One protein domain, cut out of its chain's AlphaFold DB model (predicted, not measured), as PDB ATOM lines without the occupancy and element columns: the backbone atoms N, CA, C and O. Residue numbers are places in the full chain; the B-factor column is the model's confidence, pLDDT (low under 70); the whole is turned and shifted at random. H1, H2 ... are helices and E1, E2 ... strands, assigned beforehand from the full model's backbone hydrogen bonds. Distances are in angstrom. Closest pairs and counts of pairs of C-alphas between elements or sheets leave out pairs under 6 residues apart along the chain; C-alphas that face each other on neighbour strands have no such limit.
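Overview. This is residues 20 to 149 and 214 to 247 of the 377 residues of an uncharacterized protein of Amphimedon queenslandica (UniProt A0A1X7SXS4). One long helix, H4, runs through the core, with other helices crossed round it: H1, followed by H2 and H3, lies along one side, H5 folds back next to H4, and H6 packs on the side away from H1. Two small strand hairpins, E1 with E2 and E3 with E4, lie toward opposite ends of the longest axis. The printed part has 164 residues and is mostly helix, with seven named helices and four named strands in the order H1 H2 H3 H4 H5 H6 E1 E2 H7 E3 E4; both two-stranded sheets are antiparallel. It is compact, with a radius of gyration of the C-alphas of 15.8 A and spans of 48 by 42 by 28 A.

Arrangement. Start at H1, residues 20 to 29: it touches residues 71 to 75 alone of H4, residues 62 to 80, at a steep tilt of 51 degrees, and the closest C-alphas, those of Val 28 and Ile 75, are 6.4 A apart. H2, residues 31 to 34, touches H3, residues 37 to 47, closest at the C-alphas of Leu 34 and Leu 42, 5.1 A. H4 is the hub, touching five helices. H5, residues 96 to 109, forms a helical hairpin with H4, opposite ways at a steep tilt of 38 degrees; the closest C-alphas are those of Tyr 69 and Ile 105, 6.2 A. H6, residues 117 to 122, touches residues 66 to 73 alone of H4, with the C-alphas of Cys 70 and Ala 119 closest at 4.6 A. In the hairpin of E1, residues 125 to 127, and E2, residues 139 to 141, look for N 126 and O 140, 2.8 A apart. H7, residues 214 to 225, and H4 only just touch, with 3 pairs of C-alphas within 8 A, and only at their ends. In the hairpin of E3, residues 228 to 234, and E4, residues 243 to 246, N 232 and O 244 are 3.1 A apart. Every O i to N i+4 pair is within hydrogen-bond range in H4 and H6, against 5 of 6 in H1, 5 of 7 in H3, 9 of 10 in H5 and 4 of 8 in H7; H2 is too short for such a pair.

Along the chain. Find C-alpha 20 at (159.208, 167.764, 180.287), where H1 begins. C-alpha 62 at (170.170, 168.425, 167.364) opens H4, 26.5 A long; H5 measures 19.4 A. E4 ends at C-alpha 246, (160.334, 188.798, 160.439).

Size, cuts and confidence. The C-alphas of Glu 132 and Asp 241 are farthest apart, 49.5 A. Residues 150 to 213 are not printed, and C-alphas 149 and 214 stand 12.7 A apart across the cut. The links H3 to H4, H4 to H5 and E1 to E2 are long. Residues 83 to 90 have pLDDT under 70.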
ATOM      1  N   SER A  20     159.233 166.391 179.765       95.06
ATOM      2  CA  SER A  20     159.208 167.764 180.287       95.06
ATOM      3  C   SER A  20     158.471 168.752 179.370       95.06
ATOM      4  O   SER A  20     158.046 169.807 179.837       95.06
ATOM      5  N   PHE A  21     158.291 168.413 178.090       97.12
ATOM      6  CA  PHE A  21     157.612 169.217 177.072       97.12
ATOM      7  C   PHE A  21     156.218 168.684 176.701       97.12
ATOM      8  O   PHE A  21     155.621 169.187 175.748       97.12
ATOM      9  N   ASP A  22     155.649 167.736 177.460       96.75
ATOM     10  CA  ASP A  22     154.342 167.115 177.161       96.75
ATOM     11  C   ASP A  22     153.219 168.143 176.954       96.75
ATOM     12  O   ASP A  22     152.323 167.948 176.136       96.75
ATOM     13  N   ARG A  23     153.270 169.282 177.658       97.25
ATOM     14  CA  ARG A  23     152.281 170.360 177.485       97.25
ATOM     15  C   ARG A  23     152.370 171.032 176.118       97.25
ATOM     16  O   ARG A  23     151.344 171.450 175.597       97.25
ATOM     17  N   TRP A  24     153.569 171.164 175.551       97.94
ATOM     18  CA  TRP A  24     153.733 171.701 174.201       97.94
ATOM     19  C   TRP A  24     153.257 170.691 173.160       97.94
ATOM     20  O   TRP A  24     152.470 171.064 172.297       97.94
ATOM     21  N   GLU A  25     153.671 169.426 173.290       97.88
ATOM     22  CA  GLU A  25     153.243 168.326 172.408       97.88
ATOM     23  C   GLU A  25     151.710 168.176 172.414       97.88
ATOM     24  O   GLU A  25     151.089 168.171 171.359       97.88
ATOM     25  N   SER A  26     151.068 168.204 173.587       97.69
ATOM     26  CA  SER A  26     149.602 168.158 173.686       97.69
ATOM     27  C   SER A  26     148.910 169.351 173.019       97.69
ATOM     28  O   SER A  26     147.836 169.181 172.452       97.69
ATOM     29  N   ILE A  27     149.485 170.560 173.075       97.88
ATOM     30  CA  ILE A  27     148.898 171.715 172.380       97.88
ATOM     31  C   ILE A  27     148.988 171.528 170.867       97.88
ATOM     32  O   ILE A  27     147.998 171.793 170.192       97.88
ATOM     33  N   VAL A  28     150.137 171.094 170.333       96.88
ATOM     34  CA  VAL A  28     150.284 170.905 168.880       96.88
ATOM     35  C   VAL A  28     149.460 169.745 168.338       96.88
ATOM     36  O   VAL A  28     148.915 169.879 167.247       96.88
ATOM     37  N   ASP A  29     149.296 168.669 169.105       96.81
ATOM     38  CA  ASP A  29     148.407 167.557 168.752       96.81
ATOM     39  C   ASP A  29     146.945 168.016 168.637       96.81
ATOM     40  O   ASP A  29     146.224 167.616 167.722       96.81
ATOM     41  N   ASP A  30     146.520 168.892 169.550       96.81
ATOM     42  CA  ASP A  30     145.152 169.400 169.611       96.81
ATOM     43  C   ASP A  30     144.937 170.667 168.758       96.81
ATOM     44  O   ASP A  30     143.819 171.188 168.747       96.81
ATOM     45  N   LEU A  31     145.946 171.202 168.051       95.19
ATOM     46  CA  LEU A  31     145.844 172.485 167.324       95.19
ATOM     47  C   LEU A  31     144.598 172.592 166.422       95.19
ATOM     48  O   LEU A  31     143.882 173.592 166.552       95.19
ATOM     49  N   PRO A  32     144.254 171.575 165.601       93.06
ATOM     50  CA  PRO A  32     143.041 171.594 164.775       93.06
ATOM     51  C   PRO A  32     141.740 171.785 165.565       93.06
ATOM     52  O   PRO A  32     140.746 172.305 165.053       93.06
ATOM     53  N   ILE A  33     141.719 171.337 166.821       93.88
ATOM     54  CA  ILE A  33     140.582 171.479 167.731       93.88
ATOM     55  C   ILE A  33     140.659 172.830 168.448       93.88
ATOM     56  O   ILE A  33     139.652 173.527 168.529       93.88
ATOM     57  N   LEU A  34     141.841 173.217 168.931       93.38
ATOM     58  CA  LEU A  34     142.059 174.434 169.717       93.38
ATOM     59  C   LEU A  34     141.901 175.724 168.911       93.38
ATOM     60  O   LEU A  34     141.616 176.762 169.505       93.38
ATOM     61  N   LEU A  35     142.085 175.670 167.589       89.69
ATOM     62  CA  LEU A  35     141.876 176.801 166.680       89.69
ATOM     63  C   LEU A  35     140.399 177.064 166.353       89.69
ATOM     64  O   LEU A  35     140.078 178.113 165.793       89.69
ATOM     65  N   LYS A  36     139.484 176.163 166.733       84.38
ATOM     66  CA  LYS A  36     138.037 176.415 166.653       84.38
ATOM     67  C   LYS A  36     137.625 177.528 167.622       84.38
ATOM     68  O   LYS A  36     138.397 177.930 168.491       84.38
ATOM     69  N   ASP A  37     136.400 178.029 167.467       79.50
ATOM     70  CA  ASP A  37     135.823 179.081 168.317       79.50
ATOM     71  C   ASP A  37     136.747 180.302 168.469       79.50
ATOM     72  O   ASP A  37     137.010 180.774 169.580       79.50
ATOM     73  N   SER A  38     137.288 180.789 167.344       78.19
ATOM     74  CA  SER A  38     138.224 181.920 167.325       78.19
ATOM     75  C   SER A  38     139.435 181.703 168.242       78.19
ATOM     76  O   SER A  38     139.867 182.628 168.922       78.19
ATOM     77  N   GLY A  39     139.951 180.471 168.338       85.06
ATOM     78  CA  GLY A  39     141.189 180.118 169.043       85.06
ATOM     79  C   GLY A  39     141.235 180.425 170.545       85.06
ATOM     80  O   GLY A  39     142.312 180.385 171.141       85.06
ATOM     81  N   LYS A  40     140.106 180.731 171.198       86.50
ATOM     82  CA  LYS A  40     140.095 181.113 172.622       86.50
ATOM     83  C   LYS A  40     140.741 180.044 173.510       86.50
ATOM     84  O   LYS A  40     141.561 180.364 174.365       86.50
ATOM     85  N   GLN A  41     140.428 178.773 173.254       91.31
ATOM     86  CA  GLN A  41     140.983 177.648 174.010       91.31
ATOM     87  C   GLN A  41     142.506 177.537 173.853       91.31
ATOM     88  O   GLN A  41     143.195 177.186 174.811       91.31
ATOM     89  N   LEU A  42     143.042 177.864 172.670       93.62
ATOM     90  CA  LEU A  42     144.486 177.928 172.455       93.62
ATOM     91  C   LEU A  42     145.124 179.015 173.329       93.62
ATOM     92  O   LEU A  42     146.135 178.737 173.974       93.62
ATOM     93  N   ARG A  43     144.537 180.223 173.387       90.81
ATOM     94  CA  ARG A  43     145.052 181.307 174.247       90.81
ATOM     95  C   ARG A  43     145.048 180.897 175.712       90.81
ATOM     96  O   ARG A  43     146.098 180.943 176.342       90.81
ATOM     97  N   ASP A  44     143.917 180.393 176.203       91.38
ATOM     98  CA  ASP A  44     143.767 179.969 177.597       91.38
ATOM     99  C   ASP A  44     144.809 178.891 177.971       91.38
ATOM    100  O   ASP A  44     145.455 178.975 179.020       91.38
ATOM    101  N   LYS A  45     145.038 177.900 177.089       95.50
ATOM    102  CA  LYS A  45     146.076 176.873 177.290       95.50
ATOM    103  C   LYS A  45     147.488 177.469 177.298       95.50
ATOM    104  O   LYS A  45     148.281 177.099 178.163       95.50
ATOM    105  N   VAL A  46     147.809 178.362 176.358       95.50
ATOM    106  CA  VAL A  46     149.129 179.013 176.253       95.50
ATOM    107  C   VAL A  46     149.419 179.890 177.468       95.50
ATOM    108  O   VAL A  46     150.516 179.819 178.022       95.50
ATOM    109  N   ASP A  47     148.446 180.673 177.926       91.19
ATOM    110  CA  ASP A  47     148.618 181.591 179.055       91.19
ATOM    111  C   ASP A  47     148.860 180.834 180.372       91.19
ATOM    112  O   ASP A  47     149.589 181.306 181.248       91.19
ATOM    113  N   CYS A  48     148.329 179.610 180.475       94.94
ATOM    114  CA  CYS A  48     148.556 178.681 181.582       94.94
ATOM    115  C   CYS A  48     149.821 177.810 181.439       94.94
ATOM    116  O   CYS A  48     150.098 176.980 182.319       94.94
ATOM    117  N   LEU A  49     150.607 177.956 180.364       96.75
ATOM    118  CA  LEU A  49     151.875 177.237 180.244       96.75
ATOM    119  C   LEU A  49     152.873 177.721 181.308       96.75
ATOM    120  O   LEU A  49     152.998 178.922 181.563       96.75
ATOM    121  N   PRO A  50     153.642 176.803 181.916       95.69
ATOM    122  CA  PRO A  50     154.793 177.200 182.698       95.69
ATOM    123  C   PRO A  50     155.872 177.709 181.739       95.69
ATOM    124  O   PRO A  50     155.983 177.249 180.600       95.69
ATOM    125  N   LEU A  51     156.703 178.636 182.207       95.31
ATOM    126  CA  LEU A  51     157.917 178.972 181.479       95.31
ATOM    127  C   LEU A  51     158.880 177.780 181.564       95.31
ATOM    128  O   LEU A  51     159.331 177.435 182.655       95.31
ATOM    129  N   ILE A  52     159.176 177.164 180.422       92.88
ATOM    130  CA  ILE A  52     160.133 176.060 180.325       92.88
ATOM    131  C   ILE A  52     161.499 176.635 179.947       92.88
ATOM    132  O   ILE A  52     161.631 177.313 178.925       92.88
ATOM    133  N   THR A  53     162.508 176.366 180.773       88.50
ATOM    134  CA  THR A  53     163.911 176.620 180.427       88.50
ATOM    135  C   THR A  53     164.364 175.575 179.416       88.50
ATOM    136  O   THR A  53     164.121 174.386 179.616       88.50
ATOM    137  N   VAL A  54     165.009 176.018 178.338       93.25
ATOM    138  CA  VAL A  54     165.493 175.143 177.269       93.25
ATOM    139  C   VAL A  54     167.015 175.210 177.215       93.25
ATOM    140  O   VAL A  54     167.585 176.290 177.073       93.25
ATOM    141  N   ASP A  55     167.656 174.055 177.334       92.06
ATOM    142  CA  ASP A  55     169.105 173.870 177.373       92.06
ATOM    143  C   ASP A  55     169.492 172.466 176.866       92.06
ATOM    144  O   ASP A  55     168.643 171.653 176.497       92.06
ATOM    145  N   GLU A  56     170.788 172.163 176.838       91.06
ATOM    146  CA  GLU A  56     171.301 170.871 176.355       91.06
ATOM    147  C   GLU A  56     170.880 169.677 177.228       91.06
ATOM    148  O   GLU A  56     170.853 168.545 176.749       91.06
ATOM    149  N   SER A  57     170.525 169.909 178.497       90.62
ATOM    150  CA  SER A  57     170.057 168.848 179.399       90.62
ATOM    151  C   SER A  57     168.607 168.450 179.117       90.62
ATOM    152  O   SER A  57     168.236 167.286 179.264       90.62
ATOM    153  N   SER A  58     167.799 169.415 178.674       92.50
ATOM    154  CA  SER A  58     166.392 169.229 178.322       92.50
ATOM    155  C   SER A  58     166.200 168.790 176.867       92.50
ATOM    156  O   SER A  58     165.255 168.057 176.579       92.50
ATOM    157  N   LEU A  59     167.100 169.174 175.955       95.88
ATOM    158  CA  LEU A  59     167.094 168.773 174.545       95.88
ATOM    159  C   LEU A  59     168.444 168.129 174.166       95.88
ATOM    160  O   LEU A  59     169.377 168.829 173.764       95.88
ATOM    161  N   PRO A  60     168.562 166.790 174.247       92.44
ATOM    162  CA  PRO A  60     169.862 166.112 174.240       92.44
ATOM    163  C   PRO A  60     170.512 165.982 172.857       92.44
ATOM    164  O   PRO A  60     171.681 165.618 172.753       92.44
ATOM    165  N   THR A  61     169.771 166.216 171.769       94.69
ATOM    166  CA  THR A  61     170.309 166.090 170.404       94.69
ATOM    167  C   THR A  61     169.837 167.224 169.506       94.69
ATOM    168  O   THR A  61     168.785 167.820 169.738       94.69
ATOM    169  N   LYS A  62     170.563 167.464 168.406       94.62
ATOM    170  CA  LYS A  62     170.170 168.425 167.364       94.62
ATOM    171  C   LYS A  62     168.729 168.217 166.885       94.62
ATOM    172  O   LYS A  62     168.008 169.186 166.680       94.62
ATOM    173  N   GLN A  63     168.293 166.969 166.725       95.25
ATOM    174  CA  GLN A  63     166.934 166.653 166.283       95.25
ATOM    175  C   GLN A  63     165.878 167.031 167.331       95.25
ATOM    176  O   GLN A  63     164.794 167.466 166.954       95.25
ATOM    177  N   HIS A  64     166.195 166.941 168.629       96.88
ATOM    178  CA  HIS A  64     165.313 167.448 169.686       96.88
ATOM    179  C   HIS A  64     165.205 168.977 169.637       96.88
ATOM    180  O   HIS A  64     164.101 169.502 169.747       96.88
ATOM    181  N   TRP A  65     166.304 169.695 169.379       97.50
ATOM    182  CA  TRP A  65     166.267 171.147 169.148       97.50
ATOM    183  C   TRP A  65     165.426 171.527 167.926       97.50
ATOM    184  O   TRP A  65     164.592 172.426 168.008       97.50
ATOM    185  N   GLN A  66     165.590 170.812 166.810       97.31
ATOM    186  CA  GLN A  66     164.786 171.008 165.598       97.31
ATOM    187  C   GLN A  66     163.296 170.758 165.857       97.31
ATOM    188  O   GLN A  66     162.467 171.590 165.495       97.31
ATOM    189  N   ARG A  67     162.951 169.658 166.541       97.25
ATOM    190  CA  ARG A  67     161.570 169.347 166.931       97.25
ATOM    191  C   ARG A  67     161.000 170.417 167.860       97.25
ATOM    192  O   ARG A  67     159.884 170.873 167.630       97.25
ATOM    193  N   ALA A  68     161.763 170.864 168.857       97.88
ATOM    194  CA  ALA A  68     161.330 171.905 169.786       97.88
ATOM    195  C   ALA A  68     161.030 173.207 169.042       97.88
ATOM    196  O   ALA A  68     160.000 173.831 169.290       97.88
ATOM    197  N   TYR A  69     161.879 173.565 168.074       97.75
ATOM    198  CA  TYR A  69     161.658 174.702 167.192       97.75
ATOM    199  C   TYR A  69     160.388 174.553 166.351       97.75
ATOM    200  O   TYR A  69     159.610 175.502 166.289       97.75
ATOM    201  N   CYS A  70     160.138 173.384 165.747       97.75
ATOM    202  CA  CYS A  70     158.887 173.113 165.034       97.75
ATOM    203  C   CYS A  70     157.682 173.333 165.952       97.75
ATOM    204  O   CYS A  70     156.850 174.192 165.674       97.75
ATOM    205  N   VAL A  71     157.633 172.615 167.077       98.19
ATOM    206  CA  VAL A  71     156.507 172.635 168.020       98.19
ATOM    207  C   VAL A  71     156.220 174.060 168.495       98.19
ATOM    208  O   VAL A  71     155.110 174.559 168.315       98.19
ATOM    209  N   ILE A  72     157.224 174.765 169.026       98.00
ATOM    210  CA  ILE A  72     157.020 176.116 169.561       98.00
ATOM    211  C   ILE A  72     156.695 177.135 168.458       98.00
ATOM    212  O   ILE A  72     155.952 178.086 168.708       98.00
ATOM    213  N   THR A  73     157.184 176.932 167.228       97.12
ATOM    214  CA  THR A  73     156.847 177.776 166.072       97.12
ATOM    215  C   THR A  73     155.397 177.580 165.641       97.12
ATOM    216  O   THR A  73     154.715 178.580 165.427       97.12
ATOM    217  N   PHE A  74     154.903 176.338 165.568       97.69
ATOM    218  CA  PHE A  74     153.493 176.046 165.278       97.69
ATOM    219  C   PHE A  74     152.574 176.676 166.331       97.69
ATOM    220  O   PHE A  74     151.680 177.441 165.976       97.69
ATOM    221  N   ILE A  75     152.843 176.470 167.627       97.31
ATOM    222  CA  ILE A  75     152.049 177.097 168.701       97.31
ATOM    223  C   ILE A  75     152.087 178.626 168.577       97.31
ATOM    224  O   ILE A  75     151.052 179.284 168.658       97.31
ATOM    225  N   SER A  76     153.269 179.202 168.336       95.44
ATOM    226  CA  SER A  76     153.430 180.652 168.213       95.44
ATOM    227  C   SER A  76     152.693 181.228 167.006       95.44
ATOM    228  O   SER A  76     152.084 182.286 167.137       95.44
ATOM    229  N   GLN A  77     152.725 180.577 165.837       93.25
ATOM    230  CA  GLN A  77     151.971 181.048 164.668       93.25
ATOM    231  C   GLN A  77     150.471 180.919 164.875       93.25
ATOM    232  O   GLN A  77     149.742 181.875 164.616       93.25
ATOM    233  N   ALA A  78     150.030 179.777 165.400       93.00
ATOM    234  CA  ALA A  78     148.636 179.551 165.726       93.00
ATOM    235  C   ALA A  78     148.130 180.635 166.684       93.00
ATOM    236  O   ALA A  78     147.126 181.262 166.389       93.00
ATOM    237  N   TYR A  79     148.880 180.942 167.752       92.06
ATOM    238  CA  TYR A  79     148.553 181.985 168.730       92.06
ATOM    239  C   TYR A  79     148.509 183.403 168.132       92.06
ATOM    240  O   TYR A  79     147.652 184.213 168.498       92.06
ATOM    241  N   LYS A  80     149.428 183.725 167.210       86.69
ATOM    242  CA  LYS A  80     149.485 185.042 166.549       86.69
ATOM    243  C   LYS A  80     148.270 185.309 165.668       86.69
ATOM    244  O   LYS A  80     147.765 186.430 165.679       86.69
ATOM    245  N   PHE A  81     147.835 184.292 164.929       76.19
ATOM    246  CA  PHE A  81     146.842 184.399 163.859       76.19
ATOM    247  C   PHE A  81     145.488 183.778 164.210       76.19
ATOM    248  O   PHE A  81     144.713 183.415 163.329       76.19
ATOM    249  N   ILE A  82     145.184 183.690 165.502       73.44
ATOM    250  CA  ILE A  82     143.836 183.402 165.981       73.44
ATOM    251  C   ILE A  82     142.866 184.450 165.412       73.44
ATOM    252  O   ILE A  82     143.016 185.636 165.707       73.44
ATOM    253  N   GLU A  83     141.878 184.016 164.624       57.09
ATOM    254  CA  GLU A  83     140.852 184.890 164.044       57.09
ATOM    255  C   GLU A  83     140.008 185.570 165.133       57.09
ATOM    256  O   GLU A  83     139.131 184.954 165.742       57.09
ATOM    257  N   GLY A  84     140.233 186.868 165.344       45.56
ATOM    258  CA  GLY A  84     139.219 187.765 165.888       45.56
ATOM    259  C   GLY A  84     138.247 188.144 164.772       45.56
ATOM    260  O   GLY A  84     138.665 188.468 163.665       45.56
ATOM    261  N   GLN A  85     136.940 188.093 165.023       36.84
ATOM    262  CA  GLN A  85     135.973 188.648 164.075       36.84
ATOM    263  C   GLN A  85     136.210 190.166 163.930       36.84
ATOM    264  O   GLN A  85     136.061 190.907 164.902       36.84
ATOM    265  N   GLY A  86     136.549 190.625 162.719       41.91
ATOM    266  CA  GLY A  86     136.737 192.042 162.363       41.91
ATOM    267  C   GLY A  86     138.183 192.550 162.467       41.91
ATOM    268  O   GLY A  86     139.078 191.808 162.848       41.91
ATOM    269  N   ASP A  87     138.403 193.837 162.157       36.88
ATOM    270  CA  ASP A  87     139.692 194.575 162.216       36.88
ATOM    271  C   ASP A  87     140.379 194.593 163.614       36.88
ATOM    272  O   ASP A  87     141.320 195.346 163.869       36.88
ATOM    273  N   ALA A  88     139.933 193.757 164.553       41.03
ATOM    274  CA  ALA A  88     140.429 193.653 165.911       41.03
ATOM    275  C   ALA A  88     141.453 192.507 166.065       41.03
ATOM    276  O   ALA A  88     141.114 191.365 166.367       41.03
ATOM    277  N   ALA A  89     142.721 192.919 165.970       49.16
ATOM    278  CA  ALA A  89     143.890 192.402 166.687       49.16
ATOM    279  C   ALA A  89     144.565 191.114 166.172       49.16
ATOM    280  O   ALA A  89     144.535 190.065 166.815       49.16
ATOM    281  N   LEU A  90     145.378 191.265 165.115       61.28
ATOM    282  CA  LEU A  90     146.653 190.538 165.056       61.28
ATOM    283  C   LEU A  90     147.361 190.690 166.406       61.28
ATOM    284  O   LEU A  90     147.468 191.799 166.935       61.28
ATOM    285  N   CYS A  91     147.829 189.583 166.979       72.50
ATOM    286  CA  CYS A  91     148.486 189.636 168.273       72.50
ATOM    287  C   CYS A  91     149.770 190.478 168.177       72.50
ATOM    288  O   CYS A  91     150.701 190.113 167.460       72.50
ATOM    289  N   THR A  92     149.819 191.604 168.892       81.75
ATOM    290  CA  THR A  92     150.967 192.527 168.878       81.75
ATOM    291  C   THR A  92     152.096 192.081 169.806       81.75
ATOM    292  O   THR A  92     153.207 192.606 169.720       81.75
ATOM    293  N   SER A  93     151.853 191.071 170.648       89.12
ATOM    294  CA  SER A  93     152.838 190.507 171.566       89.12
ATOM    295  C   SER A  93     152.722 188.987 171.689       89.12
ATOM    296  O   SER A  93     151.641 188.413 171.765       89.12
ATOM    297  N   LEU A  94     153.864 188.308 171.718       92.38
ATOM    298  CA  LEU A  94     153.958 186.886 172.016       92.38
ATOM    299  C   LEU A  94     154.254 186.727 173.519       92.38
ATOM    300  O   LEU A  94     155.234 187.315 173.992       92.38
ATOM    301  N   PRO A  95     153.448 185.963 174.282       94.44
ATOM    302  CA  PRO A  95     153.617 185.837 175.724       94.44
ATOM    303  C   PRO A  95     154.943 185.153 176.061       94.44
ATOM    304  O   PRO A  95     155.469 184.356 175.277       94.44
ATOM    305  N   ARG A  96     155.492 185.443 177.246       95.62
ATOM    306  CA  ARG A  96     156.832 184.983 177.659       95.62
ATOM    307  C   ARG A  96     157.007 183.463 177.613       95.62
ATOM    308  O   ARG A  96     158.110 182.993 177.357       95.62
ATOM    309  N   GLN A  97     155.924 182.718 177.822       96.44
ATOM    310  CA  GLN A  97     155.838 181.259 177.761       96.44
ATOM    311  C   GLN A  97     156.212 180.710 176.379       96.44
ATOM    312  O   GLN A  97     156.693 179.586 176.284       96.44
ATOM    313  N   LEU A  98     156.000 181.499 175.323       96.44
ATOM    314  CA  LEU A  98     156.357 181.163 173.947       96.44
ATOM    315  C   LEU A  98     157.589 181.946 173.484       96.44
ATOM    316  O   LEU A  98     158.499 181.376 172.890       96.44
ATOM    317  N   ALA A  99     157.646 183.246 173.781       95.44
ATOM    318  CA  ALA A  99     158.682 184.143 173.281       95.44
ATOM    319  C   ALA A  99     160.087 183.797 173.784       95.44
ATOM    320  O   ALA A  99     161.014 183.717 172.980       95.44
ATOM    321  N   VAL A 100     160.247 183.566 175.090       96.19
ATOM    322  CA  VAL A 100     161.547 183.238 175.694       96.19
ATOM    323  C   VAL A 100     162.121 181.931 175.135       96.19
ATOM    324  O   VAL A 100     163.233 181.976 174.599       96.19
ATOM    325  N   PRO A 101     161.404 180.787 175.174       97.12
ATOM    326  CA  PRO A 101     161.938 179.549 174.617       97.12
ATOM    327  C   PRO A 101     162.137 179.620 173.103       97.12
ATOM    328  O   PRO A 101     163.156 179.136 172.617       97.12
ATOM    329  N   LEU A 102     161.227 180.254 172.351       96.62
ATOM    330  CA  LEU A 102     161.396 180.403 170.905       96.62
ATOM    331  C   LEU A 102     162.689 181.160 170.585       96.62
ATOM    332  O   LEU A 102     163.452 180.698 169.742       96.62
ATOM    333  N   VAL A 103     162.985 182.274 171.264       95.25
ATOM    334  CA  VAL A 103     164.242 183.015 171.053       95.25
ATOM    335  C   VAL A 103     165.457 182.170 171.431       95.25
ATOM    336  O   VAL A 103     166.386 182.087 170.632       95.25
ATOM    337  N   ALA A 104     165.439 181.494 172.583       96.12
ATOM    338  CA  ALA A 104     166.551 180.649 173.023       96.12
ATOM    339  C   ALA A 104     166.858 179.510 172.030       96.12
ATOM    340  O   ALA A 104     168.003 179.341 171.608       96.12
ATOM    341  N   ILE A 105     165.826 178.783 171.590       97.38
ATOM    342  CA  ILE A 105     165.943 177.698 170.605       97.38
ATOM    343  C   ILE A 105     166.426 178.237 169.256       97.38
ATOM    344  O   ILE A 105     167.301 177.643 168.627       97.38
ATOM    345  N   SER A 106     165.884 179.375 168.814       95.31
ATOM    346  CA  SER A 106     166.275 179.998 167.545       95.31
ATOM    347  C   SER A 106     167.754 180.359 167.544       95.31
ATOM    348  O   SER A 106     168.465 180.004 166.606       95.31
ATOM    349  N   SER A 107     168.225 181.001 168.616       94.25
ATOM    350  CA  SER A 107     169.630 181.363 168.789       94.25
ATOM    351  C   SER A 107     170.536 180.131 168.778       94.25
ATOM    352  O   SER A 107     171.543 180.142 168.075       94.25
ATOM    353  N   HIS A 108     170.157 179.051 169.475       95.62
ATOM    354  CA  HIS A 108     170.912 177.791 169.470       95.62
ATOM    355  C   HIS A 108     171.027 177.183 168.060       95.62
ATOM    356  O   HIS A 108     172.096 176.738 167.653       95.62
ATOM    357  N   LEU A 109     169.942 177.204 167.280       94.62
ATOM    358  CA  LEU A 109     169.913 176.687 165.905       94.62
ATOM    359  C   LEU A 109     170.470 177.668 164.856       94.62
ATOM    360  O   LEU A 109     170.531 177.338 163.667       94.62
ATOM    361  N   GLY A 110     170.842 178.885 165.261       93.19
ATOM    362  CA  GLY A 110     171.265 179.955 164.358       93.19
ATOM    363  C   GLY A 110     170.155 180.463 163.428       93.19
ATOM    364  O   GLY A 110     170.461 180.968 162.345       93.19
ATOM    365  N   LEU A 111     168.886 180.316 163.808       92.75
ATOM    366  CA  LEU A 111     167.708 180.775 163.065       92.75
ATOM    367  C   LEU A 111     167.108 182.044 163.686       92.75
ATOM    368  O   LEU A 111     167.416 182.415 164.816       92.75
ATOM    369  N   SER A 112     166.211 182.711 162.956       91.12
ATOM    370  CA  SER A 112     165.352 183.739 163.547       91.12
ATOM    371  C   SER A 112     164.160 183.112 164.289       91.12
ATOM    372  O   SER A 112     163.669 182.064 163.862       91.12
ATOM    373  N   PRO A 113     163.635 183.765 165.344       92.44
ATOM    374  CA  PRO A 113     162.436 183.337 166.073       92.44
ATOM    375  C   PRO A 113     161.157 183.619 165.275       92.44
ATOM    376  O   PRO A 113     160.303 184.402 165.672       92.44
ATOM    377  N   SER A 114     161.043 183.020 164.094       89.44
ATOM    378  CA  SER A 114     160.009 183.293 163.099       89.44
ATOM    379  C   SER A 114     159.589 182.001 162.399       89.44
ATOM    380  O   SER A 114     160.357 181.043 162.412       89.44
ATOM    381  N   PRO A 115     158.424 181.954 161.730       91.12
ATOM    382  CA  PRO A 115     158.105 180.794 160.917       91.12
ATOM    383  C   PRO A 115     159.108 180.699 159.763       91.12
ATOM    384  O   PRO A 115     159.516 181.714 159.189       91.12
ATOM    385  N   CYS A 116     159.533 179.482 159.437       94.31
ATOM    386  CA  CYS A 116     160.436 179.233 158.324       94.31
ATOM    387  C   CYS A 116     160.174 177.863 157.698       94.31
ATOM    388  O   CYS A 116     159.571 176.972 158.298       94.31
ATOM    389  N   TYR A 117     160.668 177.692 156.477       97.12
ATOM    390  CA  TYR A 117     160.534 176.465 155.704       97.12
ATOM    391  C   TYR A 117     161.129 175.243 156.416       97.12
ATOM    392  O   TYR A 117     160.582 174.148 156.321       97.12
ATOM    393  N   ALA A 118     162.204 175.422 157.193       96.69
ATOM    394  CA  ALA A 118     162.792 174.325 157.955       96.69
ATOM    395  C   ALA A 118     161.813 173.746 158.990       96.69
ATOM    396  O   ALA A 118     161.647 172.529 159.056       96.69
ATOM    397  N   ALA A 119     161.114 174.615 159.730       96.31
ATOM    398  CA  ALA A 119     160.136 174.200 160.732       96.31
ATOM    399  C   ALA A 119     158.907 173.519 160.125       96.31
ATOM    400  O   ALA A 119     158.377 172.595 160.732       96.31
ATOM    401  N   PHE A 120     158.441 173.987 158.966       96.19
ATOM    402  CA  PHE A 120     157.189 173.520 158.357       96.19
ATOM    403  C   PHE A 120     157.362 172.362 157.380       96.19
ATOM    404  O   PHE A 120     156.407 171.630 157.139       96.19
ATOM    405  N   VAL A 121     158.567 172.172 156.838       96.62
ATOM    406  CA  VAL A 121     158.843 171.144 155.830       96.62
ATOM    407  C   VAL A 121     159.991 170.246 156.272       96.62
ATOM    408  O   VAL A 121     159.772 169.073 156.558       96.62
ATOM    409  N   LEU A 122     161.211 170.785 156.367       96.75
ATOM    410  CA  LEU A 122     162.427 169.962 156.477       96.75
ATOM    411  C   LEU A 122     162.454 169.058 157.714       96.75
ATOM    412  O   LEU A 122     163.070 167.988 157.689       96.75
ATOM    413  N   TRP A 123     161.823 169.515 158.797       96.38
ATOM    414  CA  TRP A 123     161.804 168.859 160.105       96.38
ATOM    415  C   TRP A 123     160.394 168.408 160.531       96.38
ATOM    416  O   TRP A 123     160.240 167.858 161.618       96.38
ATOM    417  N   ASN A 124     159.371 168.622 159.694       96.06
ATOM    418  CA  ASN A 124     157.958 168.407 160.035       96.06
ATOM    419  C   ASN A 124     157.395 167.064 159.537       96.06
ATOM    420  O   ASN A 124     156.296 167.010 158.984       96.06
ATOM    421  N   TRP A 125     158.139 165.970 159.671       94.19
ATOM    422  CA  TRP A 125     157.713 164.694 159.095       94.19
ATOM    423  C   TRP A 125     158.130 163.488 159.925       94.19
ATOM    424  O   TRP A 125     159.144 163.520 160.610       94.19
ATOM    425  N   HIS A 126     157.377 162.400 159.802       90.44
ATOM    426  CA  HIS A 126     157.708 161.064 160.295       90.44
ATOM    427  C   HIS A 126     157.454 160.026 159.198       90.44
ATOM    428  O   HIS A 126     156.898 160.341 158.145       90.44
ATOM    429  N   LEU A 127     157.865 158.781 159.434       90.56
ATOM    430  CA  LEU A 127     157.497 157.675 158.555       90.56
ATOM    431  C   LEU A 127     156.061 157.229 158.855       90.56
ATOM    432  O   LEU A 127     155.688 157.127 160.023       90.56
ATOM    433  N   LYS A 128     155.261 156.922 157.824       89.62
ATOM    434  CA  LYS A 128     153.944 156.283 158.024       89.62
ATOM    435  C   LYS A 128     154.122 154.904 158.664       89.62
ATOM    436  O   LYS A 128     153.431 154.580 159.625       89.62
ATOM    437  N   ASN A 129     155.066 154.121 158.141       89.06
ATOM    438  CA  ASN A 129     155.529 152.856 158.695       89.06
ATOM    439  C   ASN A 129     157.021 152.974 159.068       89.06
ATOM    440  O   ASN A 129     157.865 153.026 158.168       89.06
ATOM    441  N   PRO A 130     157.371 152.973 160.370       86.94
ATOM    442  CA  PRO A 130     158.760 153.052 160.833       86.94
ATOM    443  C   PRO A 130     159.662 151.902 160.366       86.94
ATOM    444  O   PRO A 130     160.884 152.032 160.409       86.94
ATOM    445  N   ASN A 131     159.078 150.779 159.938       89.06
ATOM    446  CA  ASN A 131     159.816 149.604 159.470       89.06
ATOM    447  C   ASN A 131     160.100 149.627 157.959       89.06
ATOM    448  O   ASN A 131     160.785 148.740 157.452       89.06
ATOM    449  N   GLU A 132     159.569 150.609 157.232       88.19
ATOM    450  CA  GLU A 132     159.803 150.789 155.801       88.19
ATOM    451  C   GLU A 132     160.829 151.902 155.550       88.19
ATOM    452  O   GLU A 132     160.942 152.838 156.347       88.19
ATOM    453  N   PRO A 133     161.595 151.838 154.444       85.94
ATOM    454  CA  PRO A 133     162.547 152.885 154.113       85.94
ATOM    455  C   PRO A 133     161.837 154.219 153.860       85.94
ATOM    456  O   PRO A 133     160.640 154.279 153.560       85.94
ATOM    457  N   LEU A 134     162.609 155.304 153.935       84.31
ATOM    458  CA  LEU A 134     162.119 156.600 153.501       84.31
ATOM    459  C   LEU A 134     161.806 156.552 152.003       84.31
ATOM    460  O   LEU A 134     162.665 156.234 151.183       84.31
ATOM    461  N   SER A 135     160.574 156.893 151.655       84.56
ATOM    462  CA  SER A 135     160.113 156.998 150.278       84.56
ATOM    463  C   SER A 135     159.066 158.099 150.178       84.56
ATOM    464  O   SER A 135     158.489 158.517 151.184       84.56
ATOM    465  N   LYS A 136     158.779 158.539 148.949       79.06
ATOM    466  CA  LYS A 136     157.715 159.516 148.676       79.06
ATOM    467  C   LYS A 136     156.345 159.092 149.232       79.06
ATOM    468  O   LYS A 136     155.550 159.955 149.585       79.06
ATOM    469  N   ASP A 137     156.101 157.785 149.345       85.19
ATOM    470  CA  ASP A 137     154.817 157.217 149.764       85.19
ATOM    471  C   ASP A 137     154.763 156.935 151.275       85.19
ATOM    472  O   ASP A 137     153.673 156.804 151.837       85.19
ATOM    473  N   ASN A 138     155.922 156.909 151.945       89.12
ATOM    474  CA  ASN A 138     156.067 156.625 153.374       89.12
ATOM    475  C   ASN A 138     156.261 157.895 154.237       89.12
ATOM    476  O   ASN A 138     156.611 157.789 155.407       89.12
ATOM    477  N   PHE A 139     156.021 159.100 153.702       88.12
ATOM    478  CA  PHE A 139     156.017 160.345 154.487       88.12
ATOM    479  C   PHE A 139     154.688 160.590 155.203       88.12
ATOM    480  O   PHE A 139     153.622 160.522 154.594       88.12
ATOM    481  N   LYS A 140     154.749 160.980 156.473       91.00
ATOM    482  CA  LYS A 140     153.621 161.509 157.240       91.00
ATOM    483  C   LYS A 140     153.982 162.885 157.784       91.00
ATOM    484  O   LYS A 140     155.074 163.053 158.318       91.00
ATOM    485  N   VAL A 141     153.071 163.844 157.682       94.56
ATOM    486  CA  VAL A 141     153.226 165.158 158.318       94.56
ATOM    487  C   VAL A 141     153.213 164.993 159.838       94.56
ATOM    488  O   VAL A 141     152.396 164.245 160.377       94.56
ATOM    489  N   ALA A 142     154.146 165.652 160.525       95.12
ATOM    490  CA  ALA A 142     154.260 165.569 161.979       95.12
ATOM    491  C   ALA A 142     153.322 166.546 162.703       95.12
ATOM    492  O   ALA A 142     152.726 166.183 163.711       95.12
ATOM    493  N   LEU A 143     153.211 167.781 162.205       96.38
ATOM    494  CA  LEU A 143     152.416 168.871 162.771       96.38
ATOM    495  C   LEU A 143     151.559 169.523 161.687       96.38
ATOM    496  O   LEU A 143     152.049 169.805 160.591       96.38
ATOM    497  N   SER A 144     150.311 169.822 162.037       95.88
ATOM    498  CA  SER A 144     149.317 170.449 161.166       95.88
ATOM    499  C   SER A 144     148.531 171.477 161.983       95.88
ATOM    500  O   SER A 144     148.168 171.212 163.131       95.88
ATOM    501  N   PHE A 145     148.292 172.666 161.431       95.62
ATOM    502  CA  PHE A 145     147.481 173.700 162.074       95.62
ATOM    503  C   PHE A 145     146.009 173.291 162.087       95.62
ATOM    504  O   PHE A 145     145.341 173.357 163.112       95.62
ATOM    505  N   THR A 146     145.501 172.871 160.934       93.25
ATOM    506  CA  THR A 146     144.073 172.670 160.679       93.25
ATOM    507  C   THR A 146     143.679 171.201 160.606       93.25
ATOM    508  O   THR A 146     142.489 170.895 160.700       93.25
ATOM    509  N   GLY A 147     144.649 170.296 160.421       93.19
ATOM    510  CA  GLY A 147     144.403 168.867 160.220       93.19
ATOM    511  C   GLY A 147     143.674 168.556 158.910       93.19
ATOM    512  O   GLY A 147     143.074 167.491 158.783       93.19
ATOM    513  N   LYS A 148     143.650 169.503 157.962       94.44
ATOM    514  CA  LYS A 148     143.047 169.315 156.640       94.44
ATOM    515  C   LYS A 148     143.997 168.572 155.716       94.44
ATOM    516  O   LYS A 148     145.196 168.832 155.715       94.44
ATOM    517  N   GLU A 149     143.423 167.745 154.850       95.88
ATOM    518  CA  GLU A 149     144.167 167.051 153.797       95.88
ATOM    519  C   GLU A 149     144.891 168.041 152.870       95.88
ATOM    520  O   GLU A 149     146.042 167.796 152.526       95.88
ATOM    521  N   PRO A 214     143.199 175.718 146.033       95.00
ATOM    522  CA  PRO A 214     143.683 177.100 146.076       95.00
ATOM    523  C   PRO A 214     142.950 178.017 147.059       95.00
ATOM    524  O   PRO A 214     143.579 178.843 147.722       95.00
ATOM    525  N   SER A 215     141.632 177.862 147.192       92.75
ATOM    526  CA  SER A 215     140.823 178.657 148.118       92.75
ATOM    527  C   SER A 215     141.067 178.267 149.574       92.75
ATOM    528  O   SER A 215     141.060 179.148 150.432       92.75
ATOM    529  N   VAL A 216     141.303 176.983 149.865       92.75
ATOM    530  CA  VAL A 216     141.659 176.528 151.221       92.75
ATOM    531  C   VAL A 216     143.037 177.060 151.593       92.75
ATOM    532  O   VAL A 216     143.188 177.691 152.639       92.75
ATOM    533  N   PHE A 217     144.025 176.910 150.707       93.62
ATOM    534  CA  PHE A 217     145.357 177.463 150.930       93.62
ATOM    535  C   PHE A 217     145.308 178.972 151.189       93.62
ATOM    536  O   PHE A 217     145.836 179.440 152.198       93.62
ATOM    537  N   TYR A 218     144.660 179.736 150.304       90.62
ATOM    538  CA  TYR A 218     144.667 181.193 150.383       90.62
ATOM    539  C   TYR A 218     143.941 181.727 151.620       90.62
ATOM    540  O   TYR A 218     144.478 182.597 152.304       90.62
ATOM    541  N   ASN A 219     142.737 181.216 151.896       87.38
ATOM    542  CA  ASN A 219     141.875 181.767 152.942       87.38
ATOM    543  C   ASN A 219     142.160 181.183 154.328       87.38
ATOM    544  O   ASN A 219     141.861 181.846 155.311       87.38
ATOM    545  N   MET A 220     142.718 179.968 154.426       88.06
ATOM    546  CA  MET A 220     142.892 179.286 155.716       88.06
ATOM    547  C   MET A 220     144.352 179.040 156.094       88.06
ATOM    548  O   MET A 220     144.706 179.188 157.257       88.06
ATOM    549  N   LEU A 221     145.214 178.653 155.147       90.69
ATOM    550  CA  LEU A 221     146.575 178.200 155.478       90.69
ATOM    551  C   LEU A 221     147.610 179.323 155.403       90.69
ATOM    552  O   LEU A 221     148.470 179.458 156.272       90.69
ATOM    553  N   ARG A 222     147.515 180.167 154.370       89.88
ATOM    554  CA  ARG A 222     148.499 181.211 154.045       89.88
ATOM    555  C   ARG A 222     148.769 182.165 155.211       89.88
ATOM    556  O   ARG A 222     149.884 182.680 155.334       89.88
ATOM    557  N   VAL A 223     147.774 182.394 156.067       87.88
ATOM    558  CA  VAL A 223     147.905 183.255 157.246       87.88
ATOM    559  C   VAL A 223     148.957 182.721 158.227       87.88
ATOM    560  O   VAL A 223     149.831 183.481 158.632       87.88
ATOM    561  N   PHE A 224     148.990 181.411 158.498       90.75
ATOM    562  CA  PHE A 224     149.952 180.799 159.427       90.75
ATOM    563  C   PHE A 224     151.393 180.813 158.906       90.75
ATOM    564  O   PHE A 224     152.351 180.755 159.677       90.75
ATOM    565  N   PHE A 225     151.565 180.915 157.589       91.81
ATOM    566  CA  PHE A 225     152.878 181.032 156.959       91.81
ATOM    567  C   PHE A 225     153.392 182.467 156.915       91.81
ATOM    568  O   PHE A 225     154.565 182.683 156.604       91.81
ATOM    569  N   SER A 226     152.534 183.448 157.188       88.69
ATOM    570  CA  SER A 226     152.867 184.858 157.046       88.69
ATOM    571  C   SER A 226     153.734 185.366 158.197       88.69
ATOM    572  O   SER A 226     153.668 184.906 159.334       88.69
ATOM    573  N   GLY A 227     154.591 186.331 157.875       86.12
ATOM    574  CA  GLY A 227     155.373 187.063 158.866       86.12
ATOM    575  C   GLY A 227     154.567 188.165 159.559       86.12
ATOM    576  O   GLY A 227     153.403 188.404 159.245       86.12
ATOM    577  N   SER A 228     155.218 188.897 160.462       81.25
ATOM    578  CA  SER A 228     154.634 190.070 161.131       81.25
ATOM    579  C   SER A 228     155.201 191.353 160.516       81.25
ATOM    580  O   SER A 228     156.344 191.709 160.803       81.25
ATOM    581  N   LYS A 229     154.418 192.037 159.665       76.69
ATOM    582  CA  LYS A 229     154.832 193.281 158.979       76.69
ATOM    583  C   LYS A 229     155.009 194.458 159.932       76.69
ATOM    584  O   LYS A 229     156.059 195.085 159.921       76.69
ATOM    585  N   GLU A 230     154.025 194.674 160.801       81.81
ATOM    586  CA  GLU A 230     154.049 195.721 161.838       81.81
ATOM    587  C   GLU A 230     154.955 195.356 163.030       81.81
ATOM    588  O   GLU A 230     155.116 196.121 163.977       81.81
ATOM    589  N   GLY A 231     155.569 194.172 162.976       86.81
ATOM    590  CA  GLY A 231     156.386 193.619 164.040       86.81
ATOM    591  C   GLY A 231     155.556 193.026 165.173       86.81
ATOM    592  O   GLY A 231     154.338 193.167 165.245       86.81
ATOM    593  N   ILE A 232     156.232 192.281 166.040       88.69
ATOM    594  CA  ILE A 232     155.627 191.692 167.232       88.69
ATOM    595  C   ILE A 232     156.599 191.783 168.399       88.69
ATOM    596  O   ILE A 232     157.814 191.629 168.235       88.69
ATOM    597  N   GLN A 233     156.043 192.032 169.576       91.50
ATOM    598  CA  GLN A 233     156.765 192.075 170.831       91.50
ATOM    599  C   GLN A 233     157.082 190.652 171.325       91.50
ATOM    600  O   GLN A 233     156.192 189.808 171.391       91.50
ATOM    601  N   TYR A 234     158.331 190.374 171.705       93.25
ATOM    602  CA  TYR A 234     158.734 189.088 172.299       93.25
ATOM    603  C   TYR A 234     158.897 189.260 173.813       93.25
ATOM    604  O   TYR A 234     159.984 189.576 174.305       93.25
ATOM    605  N   VAL A 235     157.797 189.084 174.551       94.12
ATOM    606  CA  VAL A 235     157.716 189.434 175.976       94.12
ATOM    607  C   VAL A 235     158.700 188.609 176.809       94.12
ATOM    608  O   VAL A 235     158.789 187.390 176.670       94.12
ATOM    609  N   GLY A 236     159.424 189.273 177.714       92.31
ATOM    610  CA  GLY A 236     160.363 188.629 178.641       92.31
ATOM    611  C   GLY A 236     161.718 188.248 178.037       92.31
ATOM    612  O   GLY A 236     162.497 187.577 178.710       92.31
ATOM    613  N   THR A 237     161.996 188.650 176.796       91.56
ATOM    614  CA  THR A 237     163.327 188.529 176.175       91.56
ATOM    615  C   THR A 237     164.175 189.774 176.460       91.56
ATOM    616  O   THR A 237     163.656 190.740 177.009       91.56
ATOM    617  N   GLU A 238     165.466 189.760 176.109       83.31
ATOM    618  CA  GLU A 238     166.432 190.837 176.425       83.31
ATOM    619  C   GLU A 238     166.035 192.229 175.907       83.31
ATOM    620  O   GLU A 238     166.499 193.234 176.435       83.31
ATOM    621  N   ASP A 239     165.157 192.287 174.905       78.69
ATOM    622  CA  ASP A 239     164.702 193.529 174.287       78.69
ATOM    623  C   ASP A 239     163.176 193.474 174.100       78.69
ATOM    624  O   ASP A 239     162.682 193.215 172.993       78.69
ATOM    625  N   PRO A 240     162.416 193.559 175.210       70.88
ATOM    626  CA  PRO A 240     160.992 193.295 175.201       70.88
ATOM    627  C   PRO A 240     160.212 194.453 174.590       70.88
ATOM    628  O   PRO A 240     159.120 194.196 174.126       70.88
ATOM    629  N   ASP A 241     160.722 195.684 174.539       77.69
ATOM    630  CA  ASP A 241     159.987 196.831 173.972       77.69
ATOM    631  C   ASP A 241     160.194 196.991 172.457       77.69
ATOM    632  O   ASP A 241     159.481 197.746 171.794       77.69
ATOM    633  N   THR A 242     161.128 196.231 171.881       86.31
ATOM    634  CA  THR A 242     161.418 196.258 170.450       86.31
ATOM    635  C   THR A 242     160.463 195.353 169.671       86.31
ATOM    636  O   THR A 242     160.466 194.125 169.809       86.31
ATOM    637  N   LEU A 243     159.679 195.958 168.774       89.25
ATOM    638  CA  LEU A 243     158.884 195.230 167.787       89.25
ATOM    639  C   LEU A 243     159.805 194.608 166.739       89.25
ATOM    640  O   LEU A 243     160.523 195.304 166.022       89.25
ATOM    641  N   ARG A 244     159.781 193.278 166.633       89.38
ATOM    642  CA  ARG A 244     160.631 192.549 165.684       89.38
ATOM    643  C   ARG A 244     159.835 192.162 164.451       89.38
ATOM    644  O   ARG A 244     158.829 191.457 164.557       89.38
ATOM    645  N   THR A 245     160.309 192.584 163.285       88.31
ATOM    646  CA  THR A 245     159.738 192.212 161.991       88.31
ATOM    647  C   THR A 245     160.504 191.031 161.413       88.31
ATOM    648  O   THR A 245     161.721 191.066 161.217       88.31
ATOM    649  N   TYR A 246     159.780 189.950 161.133       87.69
ATOM    650  CA  TYR A 246     160.334 188.798 160.439       87.69
ATOM    651  C   TYR A 246     159.426 188.423 159.264       87.69
ATOM    652  O   TYR A 246     158.219 188.278 159.463       87.69
ATOM    653  N   PRO A 247     159.994 188.234 158.062       87.75
ATOM    654  CA  PRO A 247     159.368 187.529 156.955       87.75
ATOM    655  C   PRO A 247     158.799 186.178 157.368       87.75
ATOM    656  O   PRO A 247     159.341 185.513 158.254       87.75
TER     657      PRO A 247